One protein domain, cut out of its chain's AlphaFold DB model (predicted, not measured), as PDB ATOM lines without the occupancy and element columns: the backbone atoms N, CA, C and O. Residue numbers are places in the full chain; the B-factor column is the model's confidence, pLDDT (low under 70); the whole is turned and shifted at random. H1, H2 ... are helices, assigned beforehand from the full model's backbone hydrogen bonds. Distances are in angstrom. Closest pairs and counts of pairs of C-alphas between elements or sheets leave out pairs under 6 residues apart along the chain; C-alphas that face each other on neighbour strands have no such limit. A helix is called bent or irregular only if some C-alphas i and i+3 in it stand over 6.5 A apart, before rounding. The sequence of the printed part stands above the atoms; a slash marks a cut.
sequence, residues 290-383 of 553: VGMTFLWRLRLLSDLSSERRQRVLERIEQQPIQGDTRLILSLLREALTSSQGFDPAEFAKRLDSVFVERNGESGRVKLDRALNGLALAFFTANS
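This is residues 290 to 383 of the 553 residues of an uncharacterized protein of Verrucomicrobia bacterium (UniProt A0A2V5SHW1). The long helix H5 and the shorter H4 make a V, joined at its tip by a tight link; H3 and H1 bridge its two arms on opposite sides, and H2 lies beside H3 toward the open end of the V. The printed part has 94 residues with five named helices in the order H1, H2, H3, H4, H5 and no named strand, in the class all helix. It is compact, with a radius of gyration of the C-alphas of 12.7 A and spans of 37 by 31 by 19 A.

H5, residues 360 to 380, touches H4, residues 344 to 355, at a steep tilt of 52 degrees, opposite ways; H4 touches H5 with residues 351 to 355 alone, and the closest C-alphas, of Phe 355 and Gly 363, are 4.8 A apart. H3, residues 323 to 335, touches H5 about perpendicular, at 78 degrees, with its residues 324 to 329 alone; the closest C-alphas, of Thr 325 and Ala 370, are 4.5 A apart. H1, residues 290 to 301, touches H5 with residues 290 to 295 alone, at a steep tilt of 54 degrees, the same way; the closest C-alphas, of Gly 291 and Asn 372, are 4.1 A apart. H1 also touches H4, where the closest C-alphas, of Trp 296 and Pro 344, are 5.5 A apart. H3 and H4 form a helical hairpin that only just touches, with 3 pairs of C-alphas within 8 A, the closest being those of Ala 335 and Phe 347 at 7.3 A. H2, residues 306 to 317, forms a helical hairpin with H3 at a shallow tilt of 7 degrees; they only just touch, with 3 pairs of C-alphas within 8 A, the closest being those of Glu 317 and Arg 326 at 7.4 A. H2 and H5 are close but not clearly touching, with the C-alphas of Ile 316 and Ala 377 the closest at 5.7 A. H1 and H3 are apart, as are H2 and H4. Every O i to N i+4 pair is within hydrogen-bond range in H2, H3, H4 and H5; in H1 3 of 8 are, beside 9 of 9 O i to N i+3 pairs.

H5 is 30.3 A long from first to last C-alpha; C-alpha 360 is at (-37.564, -33.008, -56.952), and C-alpha 380 is at (-37.841, -55.670, -36.770). H1 and H3 each measure 18.5 A, H2 16.4 A and H4 16.1 A. H1 begins at C-alpha 290, at (-35.007, -51.869, -51.420); it is neither bent nor irregular, but only just: C-alphas 293 and 296 are 6.2 A apart.

The two C-alphas farthest apart, those of Glu 307 and Glu 361, are 37.5 A apart. The printed part has no cut, and no link is long; that from H3 to H4, 8 residues, is short. The mean pLDDT of the printed part is 90.8, and residue 339 is under 70.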
ATOM      1  N   VAL A 290     -34.360 -50.629 -51.903       92.00
ATOM      2  CA  VAL A 290     -35.007 -51.869 -51.420       92.00
ATOM      3  C   VAL A 290     -36.425 -51.607 -50.910       92.00
ATOM      4  O   VAL A 290     -37.324 -52.393 -51.189       92.00
ATOM      5  N   GLY A 291     -36.650 -50.481 -50.230       93.88
ATOM      6  CA  GLY A 291     -37.968 -50.072 -49.753       93.88
ATOM      7  C   GLY A 291     -38.991 -49.879 -50.871       93.88
ATOM      8  O   GLY A 291     -40.161 -50.187 -50.669       93.88
ATOM      9  N   MET A 292     -38.556 -49.457 -52.067       92.38
ATOM     10  CA  MET A 292     -39.437 -49.455 -53.235       92.38
ATOM     11  C   MET A 292     -39.846 -50.880 -53.570       92.38
ATOM     12  O   MET A 292     -41.029 -51.151 -53.593       92.38
ATOM     13  N   THR A 293     -38.915 -51.820 -53.737       91.88
ATOM     14  CA  THR A 293     -39.263 -53.232 -53.992       91.88
ATOM     15  C   THR A 293     -40.204 -53.806 -52.921       91.88
ATOM     16  O   THR A 293     -41.157 -54.504 -53.259       91.88
ATOM     17  N   PHE A 294     -39.997 -53.433 -51.654       94.88
ATOM     18  CA  PHE A 294     -40.842 -53.832 -50.528       94.88
ATOM     19  C   PHE A 294     -42.264 -53.268 -50.569       94.88
ATOM     20  O   PHE A 294     -43.165 -53.839 -49.965       94.88
ATOM     21  N   LEU A 295     -42.517 -52.195 -51.311       94.75
ATOM     22  CA  LEU A 295     -43.850 -51.609 -51.412       94.75
ATOM     23  C   LEU A 295     -44.878 -52.600 -51.993       94.75
ATOM     24  O   LEU A 295     -45.999 -52.683 -51.500       94.75
ATOM     25  N   TRP A 296     -44.472 -53.441 -52.948       93.56
ATOM     26  CA  TRP A 296     -45.301 -54.532 -53.479       93.56
ATOM     27  C   TRP A 296     -45.601 -55.592 -52.417       93.56
ATOM     28  O   TRP A 296     -46.669 -56.200 -52.422       93.56
ATOM     29  N   ARG A 297     -44.698 -55.775 -51.444       94.38
ATOM     30  CA  ARG A 297     -44.908 -56.706 -50.335       94.38
ATOM     31  C   ARG A 297     -46.047 -56.274 -49.414       94.38
ATOM     32  O   ARG A 297     -46.673 -57.131 -48.798       94.38
ATOM     33  N   LEU A 298     -46.360 -54.977 -49.352       93.50
ATOM     34  CA  LEU A 298     -47.420 -54.435 -48.494       93.50
ATOM     35  C   LEU A 298     -48.819 -54.941 -48.865       93.50
ATOM     36  O   LEU A 298     -49.707 -54.911 -48.013       93.50
ATOM     37  N   ARG A 299     -49.004 -55.491 -50.074       92.19
ATOM     38  CA  ARG A 299     -50.251 -56.151 -50.481       92.19
ATOM     39  C   ARG A 299     -50.660 -57.288 -49.543       92.19
ATOM     40  O   ARG A 299     -51.843 -57.523 -49.361       92.19
ATOM     41  N   LEU A 300     -49.721 -57.920 -48.831       91.25
ATOM     42  CA  LEU A 300     -50.068 -58.909 -47.800       91.25
ATOM     43  C   LEU A 300     -51.044 -58.367 -46.745       91.25
ATOM     44  O   LEU A 300     -51.748 -59.147 -46.113       91.25
ATOM     45  N   LEU A 301     -51.072 -57.048 -46.516       92.06
ATOM     46  CA  LEU A 301     -51.954 -56.433 -45.529       92.06
ATOM     47  C   LEU A 301     -53.413 -56.420 -45.981       92.06
ATOM     48  O   LEU A 301     -54.283 -56.404 -45.114       92.06
ATOM     49  N   SER A 302     -53.694 -56.430 -47.290       89.06
ATOM     50  CA  SER A 302     -55.074 -56.515 -47.786       89.06
ATOM     51  C   SER A 302     -55.684 -57.899 -47.578       89.06
ATOM     52  O   SER A 302     -56.898 -58.001 -47.453       89.06
ATOM     53  N   ASP A 303     -54.857 -58.942 -47.472       87.25
ATOM     54  CA  ASP A 303     -55.308 -60.321 -47.235       87.25
ATOM     55  C   ASP A 303     -55.698 -60.581 -45.763       87.25
ATOM     56  O   ASP A 303     -56.197 -61.655 -45.422       87.25
ATOM     57  N   LEU A 304     -55.414 -59.643 -44.853       89.94
ATOM     58  CA  LEU A 304     -55.638 -59.812 -43.417       89.94
ATOM     59  C   LEU A 304     -57.006 -59.284 -42.989       89.94
ATOM     60  O   LEU A 304     -57.490 -58.276 -43.499       89.94
ATOM     61  N   SER A 305     -57.571 -59.892 -41.941       90.50
ATOM     62  CA  SER A 305     -58.703 -59.292 -41.231       90.50
ATOM     63  C   SER A 305     -58.330 -57.912 -40.679       90.50
ATOM     64  O   SER A 305     -57.176 -57.667 -40.312       90.50
ATOM     65  N   SER A 306     -59.317 -57.021 -40.581       88.81
ATOM     66  CA  SER A 306     -59.142 -55.645 -40.096       88.81
ATOM     67  C   SER A 306     -58.401 -55.585 -38.756       88.81
ATOM     68  O   SER A 306     -57.436 -54.836 -38.618       88.81
ATOM     69  N   GLU A 307     -58.787 -56.437 -37.807       90.94
ATOM     70  CA  GLU A 307     -58.183 -56.524 -36.476       90.94
ATOM     71  C   GLU A 307     -56.711 -56.969 -36.530       90.94
ATOM     72  O   GLU A 307     -55.839 -56.381 -35.890       90.94
ATOM     73  N   ARG A 308     -56.397 -57.998 -37.330       91.12
ATOM     74  CA  ARG A 308     -55.025 -58.513 -37.454       91.12
ATOM     75  C   ARG A 308     -54.122 -57.518 -38.178       91.12
ATOM     76  O   ARG A 308     -52.968 -57.352 -37.787       91.12
ATOM     77  N   ARG A 309     -54.650 -56.850 -39.203       92.62
ATOM     78  CA  ARG A 309     -53.977 -55.777 -39.939       92.62
ATOM     79  C   ARG A 309     -53.619 -54.616 -39.016       92.62
ATOM     80  O   ARG A 309     -52.470 -54.183 -39.011       92.62
ATOM     81  N   GLN A 310     -54.567 -54.171 -38.196       91.88
ATOM     82  CA  GLN A 310     -54.350 -53.085 -37.246       91.88
ATOM     83  C   GLN A 310     -53.281 -53.449 -36.205       91.88
ATOM     84  O   GLN A 310     -52.322 -52.700 -36.032       91.88
ATOM     85  N   ARG A 311     -53.342 -54.661 -35.633       92.12
ATOM     86  CA  ARG A 311     -52.308 -55.170 -34.711       92.12
ATOM     87  C   ARG A 311     -50.903 -55.186 -35.323       92.12
ATOM     88  O   ARG A 311     -49.923 -54.937 -34.624       92.12
ATOM     89  N   VAL A 312     -50.771 -55.510 -36.612       92.81
ATOM     90  CA  VAL A 312     -49.474 -55.466 -37.314       92.81
ATOM     91  C   VAL A 312     -48.980 -54.028 -37.441       92.81
ATOM     92  O   VAL A 312     -47.833 -53.746 -37.100       92.81
ATOM     93  N   LEU A 313     -49.845 -53.121 -37.892       93.56
ATOM     94  CA  LEU A 313     -49.511 -51.711 -38.078       93.56
ATOM     95  C   LEU A 313     -49.152 -51.013 -36.761       93.56
ATOM     96  O   LEU A 313     -48.271 -50.160 -36.757       93.56
ATOM     97  N   GLU A 314     -49.790 -51.377 -35.651       93.25
ATOM     98  CA  GLU A 314     -49.456 -50.879 -34.309       93.25
ATOM     99  C   GLU A 314     -48.072 -51.346 -33.852       93.25
ATOM    100  O   GLU A 314     -47.277 -50.545 -33.368       93.25
ATOM    101  N   ARG A 315     -47.720 -52.622 -34.072       92.94
ATOM    102  CA  ARG A 315     -46.367 -53.120 -33.755       92.94
ATOM    103  C   ARG A 315     -45.277 -52.431 -34.568       92.94
ATOM    104  O   ARG A 315     -44.169 -52.256 -34.066       92.94
ATOM    105  N   ILE A 316     -45.577 -52.082 -35.818       93.31
ATOM    106  CA  ILE A 316     -44.664 -51.334 -36.692       93.31
ATOM    107  C   ILE A 316     -44.512 -49.898 -36.188       93.31
ATOM    108  O   ILE A 316     -43.400 -49.383 -36.146       93.31
ATOM    109  N   GLU A 317     -45.605 -49.266 -35.762       93.38
ATOM    110  CA  GLU A 317     -45.589 -47.915 -35.189       93.38
ATOM    111  C   GLU A 317     -44.787 -47.836 -33.879       93.38
ATOM    112  O   GLU A 317     -44.131 -46.829 -33.623       93.38
ATOM    113  N   GLN A 318     -44.770 -48.918 -33.092       92.69
ATOM    114  CA  GLN A 318     -43.949 -49.049 -31.879       92.69
ATOM    115  C   GLN A 318     -42.439 -49.170 -32.158       92.69
ATOM    116  O   GLN A 318     -41.637 -49.062 -31.229       92.69
ATOM    117  N   GLN A 319     -42.024 -49.408 -33.406       93.31
ATOM    118  CA  GLN A 319     -40.604 -49.456 -33.760       93.31
ATOM    119  C   GLN A 319     -39.990 -48.046 -33.766       93.31
ATOM    120  O   GLN A 319     -40.694 -47.059 -33.995       93.31
ATOM    121  N   PRO A 320     -38.665 -47.909 -33.577       90.56
ATOM    122  CA  PRO A 320     -37.982 -46.623 -33.702       90.56
ATOM    123  C   PRO A 320     -37.946 -46.155 -35.170       90.56
ATOM    124  O   PRO A 320     -36.953 -46.329 -35.875       90.56
ATOM    125  N   ILE A 321     -39.046 -45.558 -35.638       91.88
ATOM    126  CA  ILE A 321     -39.216 -45.031 -37.001       91.88
ATOM    127  C   ILE A 321     -39.143 -43.499 -37.049       91.88
ATOM    128  O   ILE A 321     -39.569 -42.803 -36.125       91.88
ATOM    129  N   GLN A 322     -38.607 -42.970 -38.153       91.81
ATOM    130  CA  GLN A 322     -38.454 -41.530 -38.400       91.81
ATOM    131  C   GLN A 322     -39.777 -40.865 -38.821       91.81
ATOM    132  O   GLN A 322     -40.716 -41.545 -39.231       91.81
ATOM    133  N   GLY A 323     -39.836 -39.525 -38.766       93.69
ATOM    134  CA  GLY A 323     -41.032 -38.738 -39.107       93.69
ATOM    135  C   GLY A 323     -41.590 -39.030 -40.505       93.69
ATOM    136  O   GLY A 323     -42.771 -39.336 -40.634       93.69
ATOM    137  N   ASP A 324     -40.738 -39.051 -41.534       93.88
ATOM    138  CA  ASP A 324     -41.168 -39.361 -42.906       93.88
ATOM    139  C   ASP A 324     -41.693 -40.807 -43.032       93.88
ATOM    140  O   ASP A 324     -42.675 -41.058 -43.727       93.88
ATOM    141  N   THR A 325     -41.098 -41.771 -42.319       95.69
ATOM    142  CA  THR A 325     -41.603 -43.158 -42.275       95.69
ATOM    143  C   THR A 325     -42.964 -43.240 -41.581       95.69
ATOM    144  O   THR A 325     -43.826 -43.990 -42.038       95.69
ATOM    145  N   ARG A 326     -43.194 -42.452 -40.519       95.62
ATOM    146  CA  ARG A 326     -44.513 -42.345 -39.868       95.62
ATOM    147  C   ARG A 326     -45.561 -41.775 -40.816       95.62
ATOM    148  O   ARG A 326     -46.668 -42.299 -40.853       95.62
ATOM    149  N   LEU A 327     -45.199 -40.770 -41.619       95.38
ATOM    150  CA  LEU A 327     -46.081 -40.219 -42.649       95.38
ATOM    151  C   LEU A 327     -46.457 -41.277 -43.698       95.38
ATOM    152  O   LEU A 327     -47.626 -41.415 -44.045       95.38
ATOM    153  N   ILE A 328     -45.499 -42.075 -44.177       96.25
ATOM    154  CA  ILE A 328     -45.821 -43.178 -45.097       96.25
ATOM    155  C   ILE A 328     -46.739 -44.201 -44.418       96.25
ATOM    156  O   ILE A 328     -47.693 -44.666 -45.038       96.25
ATOM    157  N   LEU A 329     -46.494 -44.534 -43.148       95.31
ATOM    158  CA  LEU A 329     -47.335 -45.470 -42.398       95.31
ATOM    159  C   LEU A 329     -48.773 -44.950 -42.228       95.31
ATOM    160  O   LEU A 329     -49.715 -45.731 -42.359       95.31
ATOM    161  N   SER A 330     -48.966 -43.650 -41.988       94.44
ATOM    162  CA  SER A 330     -50.305 -43.052 -41.911       94.44
ATOM    163  C   SER A 330     -51.010 -43.043 -43.268       94.44
ATOM    164  O   SER A 330     -52.183 -43.402 -43.343       94.44
ATOM    165  N   LEU A 331     -50.294 -42.721 -44.351       94.62
ATOM    166  CA  LEU A 331     -50.841 -42.791 -45.712       94.62
ATOM    167  C   LEU A 331     -51.206 -44.230 -46.101       94.62
ATOM    168  O   LEU A 331     -52.215 -44.459 -46.761       94.62
ATOM    169  N   LEU A 332     -50.410 -45.208 -45.664       94.38
ATOM    170  CA  LEU A 332     -50.697 -46.625 -45.864       94.38
ATOM    171  C   LEU A 332     -51.972 -47.043 -45.120       94.38
ATOM    172  O   LEU A 332     -52.791 -47.762 -45.685       94.38
ATOM    173  N   ARG A 333     -52.166 -46.585 -43.873       93.06
ATOM    174  CA  ARG A 333     -53.408 -46.833 -43.115       93.06
ATOM    175  C   ARG A 333     -54.626 -46.335 -43.875       93.06
ATOM    176  O   ARG A 333     -55.582 -47.083 -44.033       93.06
ATOM    177  N   GLU A 334     -54.557 -45.111 -44.379       91.38
ATOM    178  CA  GLU A 334     -55.628 -44.511 -45.169       91.38
ATOM    179  C   GLU A 334     -55.894 -45.310 -46.454       91.38
ATOM    180  O   GLU A 334     -57.030 -45.701 -46.716       91.38
ATOM    181  N   ALA A 335     -54.847 -45.660 -47.208       91.06
ATOM    182  CA  ALA A 335     -54.981 -46.459 -48.426       91.06
ATOM    183  C   ALA A 335     -55.632 -47.832 -48.162       91.06
ATOM    184  O   ALA A 335     -56.457 -48.293 -48.944       91.06
ATOM    185  N   LEU A 336     -55.327 -48.464 -47.024       90.19
ATOM    186  CA  LEU A 336     -55.907 -49.751 -46.622       90.19
ATOM    187  C   LEU A 336     -57.383 -49.668 -46.191       90.19
ATOM    188  O   LEU A 336     -58.025 -50.713 -46.044       90.19
ATOM    189  N   THR A 337     -57.919 -48.464 -45.964       85.81
ATOM    190  CA  THR A 337     -59.350 -48.250 -45.675       85.81
ATOM    191  C   THR A 337     -60.204 -48.054 -46.928       85.81
ATOM    192  O   THR A 337     -61.428 -48.077 -46.824       85.81
ATOM    193  N   SER A 338     -59.585 -47.918 -48.107       78.81
ATOM    194  CA  SER A 338     -60.298 -47.805 -49.384       78.81
ATOM    195  C   SER A 338     -61.153 -49.044 -49.671       78.81
ATOM    196  O   SER A 338     -60.712 -50.181 -49.489       78.81
ATOM    197  N   SER A 339     -62.371 -48.826 -50.175       64.25
ATOM    198  CA  SER A 339     -63.300 -49.892 -50.570       64.25
ATOM    199  C   SER A 339     -62.848 -50.666 -51.814       64.25
ATOM    200  O   SER A 339     -63.296 -51.791 -52.014       64.25
ATOM    201  N   GLN A 340     -61.947 -50.100 -52.627       70.69
ATOM    202  CA  GLN A 340     -61.445 -50.729 -53.857       70.69
ATOM    203  C   GLN A 340     -60.259 -51.686 -53.630       70.69
ATOM    204  O   GLN A 340     -59.766 -52.297 -54.575       70.69
ATOM    205  N   GLY A 341     -59.822 -51.866 -52.380       78.06
ATOM    206  CA  GLY A 341     -58.628 -52.643 -52.051       78.06
ATOM    207  C   GLY A 341     -57.336 -51.830 -52.188       78.06
ATOM    208  O   GLY A 341     -57.351 -50.656 -52.545       78.06
ATOM    209  N   PHE A 342     -56.205 -52.447 -51.835       89.50
ATOM    210  CA  PHE A 342     -54.894 -51.792 -51.861       89.50
ATOM    211  C   PHE A 342     -54.143 -52.113 -53.156       89.50
ATOM    212  O   PHE A 342     -53.765 -53.267 -53.372       89.50
ATOM    213  N   ASP A 343     -53.879 -51.089 -53.971       89.94
ATOM    214  CA  ASP A 343     -52.979 -51.169 -55.122       89.94
ATOM    215  C   ASP A 343     -51.608 -50.538 -54.797       89.94
ATOM    216  O   ASP A 343     -51.511 -49.322 -54.584       89.94
ATOM    217  N   PRO A 344     -50.517 -51.329 -54.790       91.75
ATOM    218  CA  PRO A 344     -49.167 -50.806 -54.633       91.75
ATOM    219  C   PRO A 344     -48.782 -49.763 -55.701       91.75
ATOM    220  O   PRO A 344     -48.054 -48.820 -55.394       91.75
ATOM    221  N   ALA A 345     -49.244 -49.894 -56.949       89.75
ATOM    222  CA  ALA A 345     -48.859 -48.969 -58.017       89.75
ATOM    223  C   ALA A 345     -49.488 -47.581 -57.823       89.75
ATOM    224  O   ALA A 345     -48.788 -46.567 -57.913       89.75
ATOM    225  N   GLU A 346     -50.780 -47.521 -57.500       91.19
ATOM    226  CA  GLU A 346     -51.455 -46.280 -57.116       91.19
ATOM    227  C   GLU A 346     -50.844 -45.665 -55.849       91.19
ATOM    228  O   GLU A 346     -50.570 -44.462 -55.806       91.19
ATOM    229  N   PHE A 347     -50.533 -46.490 -54.845       94.31
ATOM    230  CA  PHE A 347     -49.886 -46.012 -53.626       94.31
ATOM    231  C   PHE A 347     -48.504 -45.405 -53.906       94.31
ATOM    232  O   PHE A 347     -48.185 -44.341 -53.377       94.31
ATOM    233  N   ALA A 348     -47.701 -46.016 -54.784       92.62
ATOM    234  CA  ALA A 348     -46.423 -45.452 -55.212       92.62
ATOM    235  C   ALA A 348     -46.594 -44.084 -55.893       92.62
ATOM    236  O   ALA A 348     -45.866 -43.152 -55.553       92.62
ATOM    237  N   LYS A 349     -47.592 -43.924 -56.777       91.81
ATOM    238  CA  LYS A 349     -47.912 -42.630 -57.410       91.81
ATOM    239  C   LYS A 349     -48.308 -41.570 -56.378       91.81
ATOM    240  O   LYS A 349     -47.848 -40.435 -56.461       91.81
ATOM    241  N   ARG A 350     -49.112 -41.944 -55.376       93.38
ATOM    242  CA  ARG A 350     -49.485 -41.055 -54.263       93.38
ATOM    243  C   ARG A 350     -48.267 -40.631 -53.438       93.38
ATOM    244  O   ARG A 350     -48.173 -39.484 -53.017       93.38
ATOM    245  N   LEU A 351     -47.322 -41.535 -53.191       93.94
ATOM    246  CA  LEU A 351     -46.085 -41.184 -52.495       93.94
ATOM    247  C   LEU A 351     -45.194 -40.265 -53.337       93.94
ATOM    248  O   LEU A 351     -44.610 -39.324 -52.795       93.94
ATOM    249  N   ASP A 352     -45.119 -40.492 -54.647       90.75
ATOM    250  CA  ASP A 352     -44.394 -39.606 -55.556       90.75
ATOM    251  C   ASP A 352     -44.999 -38.189 -55.561       90.75
ATOM    252  O   ASP A 352     -44.248 -37.217 -55.462       90.75
ATOM    253  N   SER A 353     -46.327 -38.028 -55.560       91.38
ATOM    254  CA  SER A 353     -46.936 -36.689 -55.498       91.38
ATOM    255  C   SER A 353     -46.668 -35.966 -54.172       91.38
ATOM    256  O   SER A 353     -46.342 -34.778 -54.151       91.38
ATOM    257  N   VAL A 354     -46.698 -36.690 -53.048       91.69
ATOM    258  CA  VAL A 354     -46.430 -36.121 -51.716       91.69
ATOM    259  C   VAL A 354     -44.964 -35.713 -51.552       91.69
ATOM    260  O   VAL A 354     -44.669 -34.624 -51.052       91.69
ATOM    261  N   PHE A 355     -44.028 -36.580 -51.941       91.38
ATOM    262  CA  PHE A 355     -42.611 -36.373 -51.648       91.38
ATOM    263  C   PHE A 355     -41.855 -35.690 -52.789       91.38
ATOM    264  O   PHE A 355     -40.972 -34.875 -52.512       91.38
ATOM    265  N   VAL A 356     -42.162 -36.010 -54.048       87.00
ATOM    266  CA  VAL A 356     -41.308 -35.722 -55.213       87.00
ATOM    267  C   VAL A 356     -41.770 -34.503 -55.999       87.00
ATOM    268  O   VAL A 356     -40.921 -33.679 -56.331       87.00
ATOM    269  N   GLU A 357     -43.068 -34.342 -56.268       84.25
ATOM    270  CA  GLU A 357     -43.572 -33.257 -57.136       84.25
ATOM    271  C   GLU A 357     -43.131 -31.861 -56.675       84.25
ATOM    272  O   GLU A 357     -42.773 -31.022 -57.497       84.25
ATOM    273  N   ARG A 358     -43.073 -31.626 -55.358       76.44
ATOM    274  CA  ARG A 358     -42.662 -30.330 -54.787       76.44
ATOM    275  C   ARG A 358     -41.157 -30.184 -54.555       76.44
ATOM    276  O   ARG A 358     -40.661 -29.065 -54.519       76.44
ATOM    277  N   ASN A 359     -40.430 -31.287 -54.363       82.44
ATOM    278  CA  ASN A 359     -39.052 -31.266 -53.841       82.44
ATOM    279  C   ASN A 359     -38.010 -31.891 -54.789       82.44
ATOM    280  O   ASN A 359     -36.824 -31.974 -54.442       82.44
ATOM    281  N   GLY A 360     -38.431 -32.380 -55.958       86.94
ATOM    282  CA  GLY A 360     -37.564 -33.008 -56.952       86.94
ATOM    283  C   GLY A 360     -36.728 -34.157 -56.375       86.94
ATOM    284  O   GLY A 360     -37.231 -35.025 -55.659       86.94
ATOM    285  N   GLU A 361     -35.423 -34.165 -56.668       86.69
ATOM    286  CA  GLU A 361     -34.496 -35.213 -56.210       86.69
ATOM    287  C   GLU A 361     -34.367 -35.270 -54.682       86.69
ATOM    288  O   GLU A 361     -34.295 -36.360 -54.114       86.69
ATOM    289  N   SER A 362     -34.412 -34.127 -53.988       88.19
ATOM    290  CA  SER A 362     -34.370 -34.116 -52.519       88.19
ATOM    291  C   SER A 362     -35.580 -34.844 -51.913       88.19
ATOM    292  O   SER A 362     -35.439 -35.590 -50.941       88.19
ATOM    293  N   GLY A 363     -36.742 -34.710 -52.558       91.31
ATOM    294  CA  GLY A 363     -37.960 -35.454 -52.262       91.31
ATOM    295  C   GLY A 363     -37.808 -36.956 -52.465       91.31
ATOM    296  O   GLY A 363     -38.118 -37.737 -51.567       91.31
ATOM    297  N   ARG A 364     -37.239 -37.370 -53.604       90.81
ATOM    298  CA  ARG A 364     -36.971 -38.792 -53.898       90.81
ATOM    299  C   ARG A 364     -36.025 -39.421 -52.880       90.81
ATOM    300  O   ARG A 364     -36.230 -40.560 -52.475       90.81
ATOM    301  N   VAL A 365     -34.994 -38.691 -52.452       93.06
ATOM    302  CA  VAL A 365     -34.059 -39.165 -51.420       93.06
ATOM    303  C   VAL A 365     -34.777 -39.404 -50.093       93.06
ATOM    304  O   VAL A 365     -34.537 -40.434 -49.460       93.06
ATOM    305  N   LYS A 366     -35.656 -38.481 -49.678       93.94
ATOM    306  CA  LYS A 366     -36.476 -38.644 -48.468       93.94
ATOM    307  C   LYS A 366     -37.412 -39.841 -48.586       93.94
ATOM    308  O   LYS A 366     -37.392 -40.693 -47.703       93.94
ATOM    309  N   LEU A 367     -38.137 -39.954 -49.701       95.00
ATOM    310  CA  LEU A 367     -39.040 -41.072 -49.975       95.00
ATOM    311  C   LEU A 367     -38.320 -42.424 -49.875       95.00
ATOM    312  O   LEU A 367     -38.760 -43.311 -49.148       95.00
ATOM    313  N   ASP A 368     -37.168 -42.566 -50.529       95.00
ATOM    314  CA  ASP A 368     -36.408 -43.819 -50.512       95.00
ATOM    315  C   ASP A 368     -35.900 -44.192 -49.124       95.00
ATOM    316  O   ASP A 368     -35.960 -45.354 -48.721       95.00
ATOM    317  N   ARG A 369     -35.405 -43.212 -48.362       95.25
ATOM    318  CA  ARG A 369     -34.998 -43.438 -46.970       95.25
ATOM    319  C   ARG A 369     -36.191 -43.842 -46.111       95.25
ATOM    320  O   ARG A 369     -36.076 -44.804 -45.356       95.25
ATOM    321  N   ALA A 370     -37.321 -43.161 -46.266       96.19
ATOM    322  CA  ALA A 370     -38.532 -43.428 -45.507       96.19
ATOM    323  C   ALA A 370     -39.105 -44.824 -45.803       96.19
ATOM    324  O   ALA A 370     -39.467 -45.534 -44.863       96.19
ATOM    325  N   LEU A 371     -39.101 -45.256 -47.069       96.81
ATOM    326  CA  LEU A 371     -39.509 -46.601 -47.487       96.81
ATOM    327  C   LEU A 371     -38.543 -47.689 -47.014       96.81
ATOM    328  O   LEU A 371     -38.985 -48.750 -46.581       96.81
ATOM    329  N   ASN A 372     -37.229 -47.446 -47.055       96.25
ATOM    330  CA  ASN A 372     -36.260 -48.374 -46.462       96.25
ATOM    331  C   ASN A 372     -36.482 -48.500 -44.946       96.25
ATOM    332  O   ASN A 372     -36.417 -49.604 -44.409       96.25
ATOM    333  N   GLY A 373     -36.779 -47.384 -44.269       96.00
ATOM    334  CA  GLY A 373     -37.148 -47.363 -42.854       96.00
ATOM    335  C   GLY A 373     -38.427 -48.152 -42.574       96.00
ATOM    336  O   GLY A 373     -38.464 -48.923 -41.619       96.00
ATOM    337  N   LEU A 374     -39.439 -48.028 -43.440       95.56
ATOM    338  CA  LEU A 374     -40.669 -48.814 -43.349       95.56
ATOM    339  C   LEU A 374     -40.374 -50.311 -43.495       95.56
ATOM    340  O   LEU A 374     -40.758 -51.089 -42.629       95.56
ATOM    341  N   ALA A 375     -39.653 -50.714 -44.545       95.06
ATOM    342  CA  ALA A 375     -39.286 -52.113 -44.764       95.06
ATOM    343  C   ALA A 375     -38.523 -52.692 -43.563       95.06
ATOM    344  O   ALA A 375     -38.867 -53.764 -43.068       95.06
ATOM    345  N   LEU A 376     -37.534 -51.958 -43.040       94.94
ATOM    346  CA  LEU A 376     -36.794 -52.359 -41.846       94.94
ATOM    347  C   LEU A 376     -37.723 -52.530 -40.636       94.94
ATOM    348  O   LEU A 376     -37.627 -53.546 -39.957       94.94
ATOM    349  N   ALA A 377     -38.649 -51.596 -40.406       94.06
ATOM    350  CA  ALA A 377     -39.606 -51.680 -39.306       94.06
ATOM    351  C   ALA A 377     -40.513 -52.921 -39.403       94.06
ATOM    352  O   ALA A 377     -40.828 -53.534 -38.386       94.06
ATOM    353  N   PHE A 378     -40.888 -53.349 -40.614       93.25
ATOM    354  CA  PHE A 378     -41.608 -54.613 -40.813       93.25
ATOM    355  C   PHE A 378     -40.775 -55.835 -40.408       93.25
ATOM    356  O   PHE A 378     -41.311 -56.758 -39.786       93.25
ATOM    357  N   PHE A 379     -39.483 -55.848 -40.745       91.69
ATOM    358  CA  PHE A 379     -38.574 -56.926 -40.350       91.69
ATOM    359  C   PHE A 379     -38.317 -56.931 -38.838       91.69
ATOM    360  O   PHE A 379     -38.340 -57.999 -38.226       91.69
ATOM    361  N   THR A 380     -38.124 -55.766 -38.212       91.81
ATOM    362  CA  THR A 380     -37.841 -55.670 -36.770       91.81
ATOM    363  C   THR A 380     -39.066 -55.926 -35.904       91.81
ATOM    364  O   THR A 380     -38.941 -56.546 -34.851       91.81
ATOM    365  N   ALA A 381     -40.264 -55.542 -36.361       88.50
ATOM    366  CA  ALA A 381     -41.514 -55.818 -35.653       88.50
ATOM    367  C   ALA A 381     -41.827 -57.324 -35.530       88.50
ATOM    368  O   ALA A 381     -42.772 -57.691 -34.826       88.50
ATOM    369  N   ASN A 382     -41.068 -58.188 -36.227       74.75
ATOM    370  CA  ASN A 382     -41.197 -59.646 -36.235       74.75
ATOM    371  C   ASN A 382     -42.661 -60.097 -36.334       74.75
ATOM    372  O   ASN A 382     -43.159 -60.940 -35.578       74.75
ATOM    373  N   SER A 383     -43.406 -59.469 -37.247       70.94
ATOM    374  CA  SER A 383     -44.772 -59.892 -37.495       70.94
ATOM    375  C   SER A 383     -44.698 -61.277 -38.138       70.94
ATOM    376  O   SER A 383     -44.248 -61.426 -39.272       70.94
TER     377      SER A 383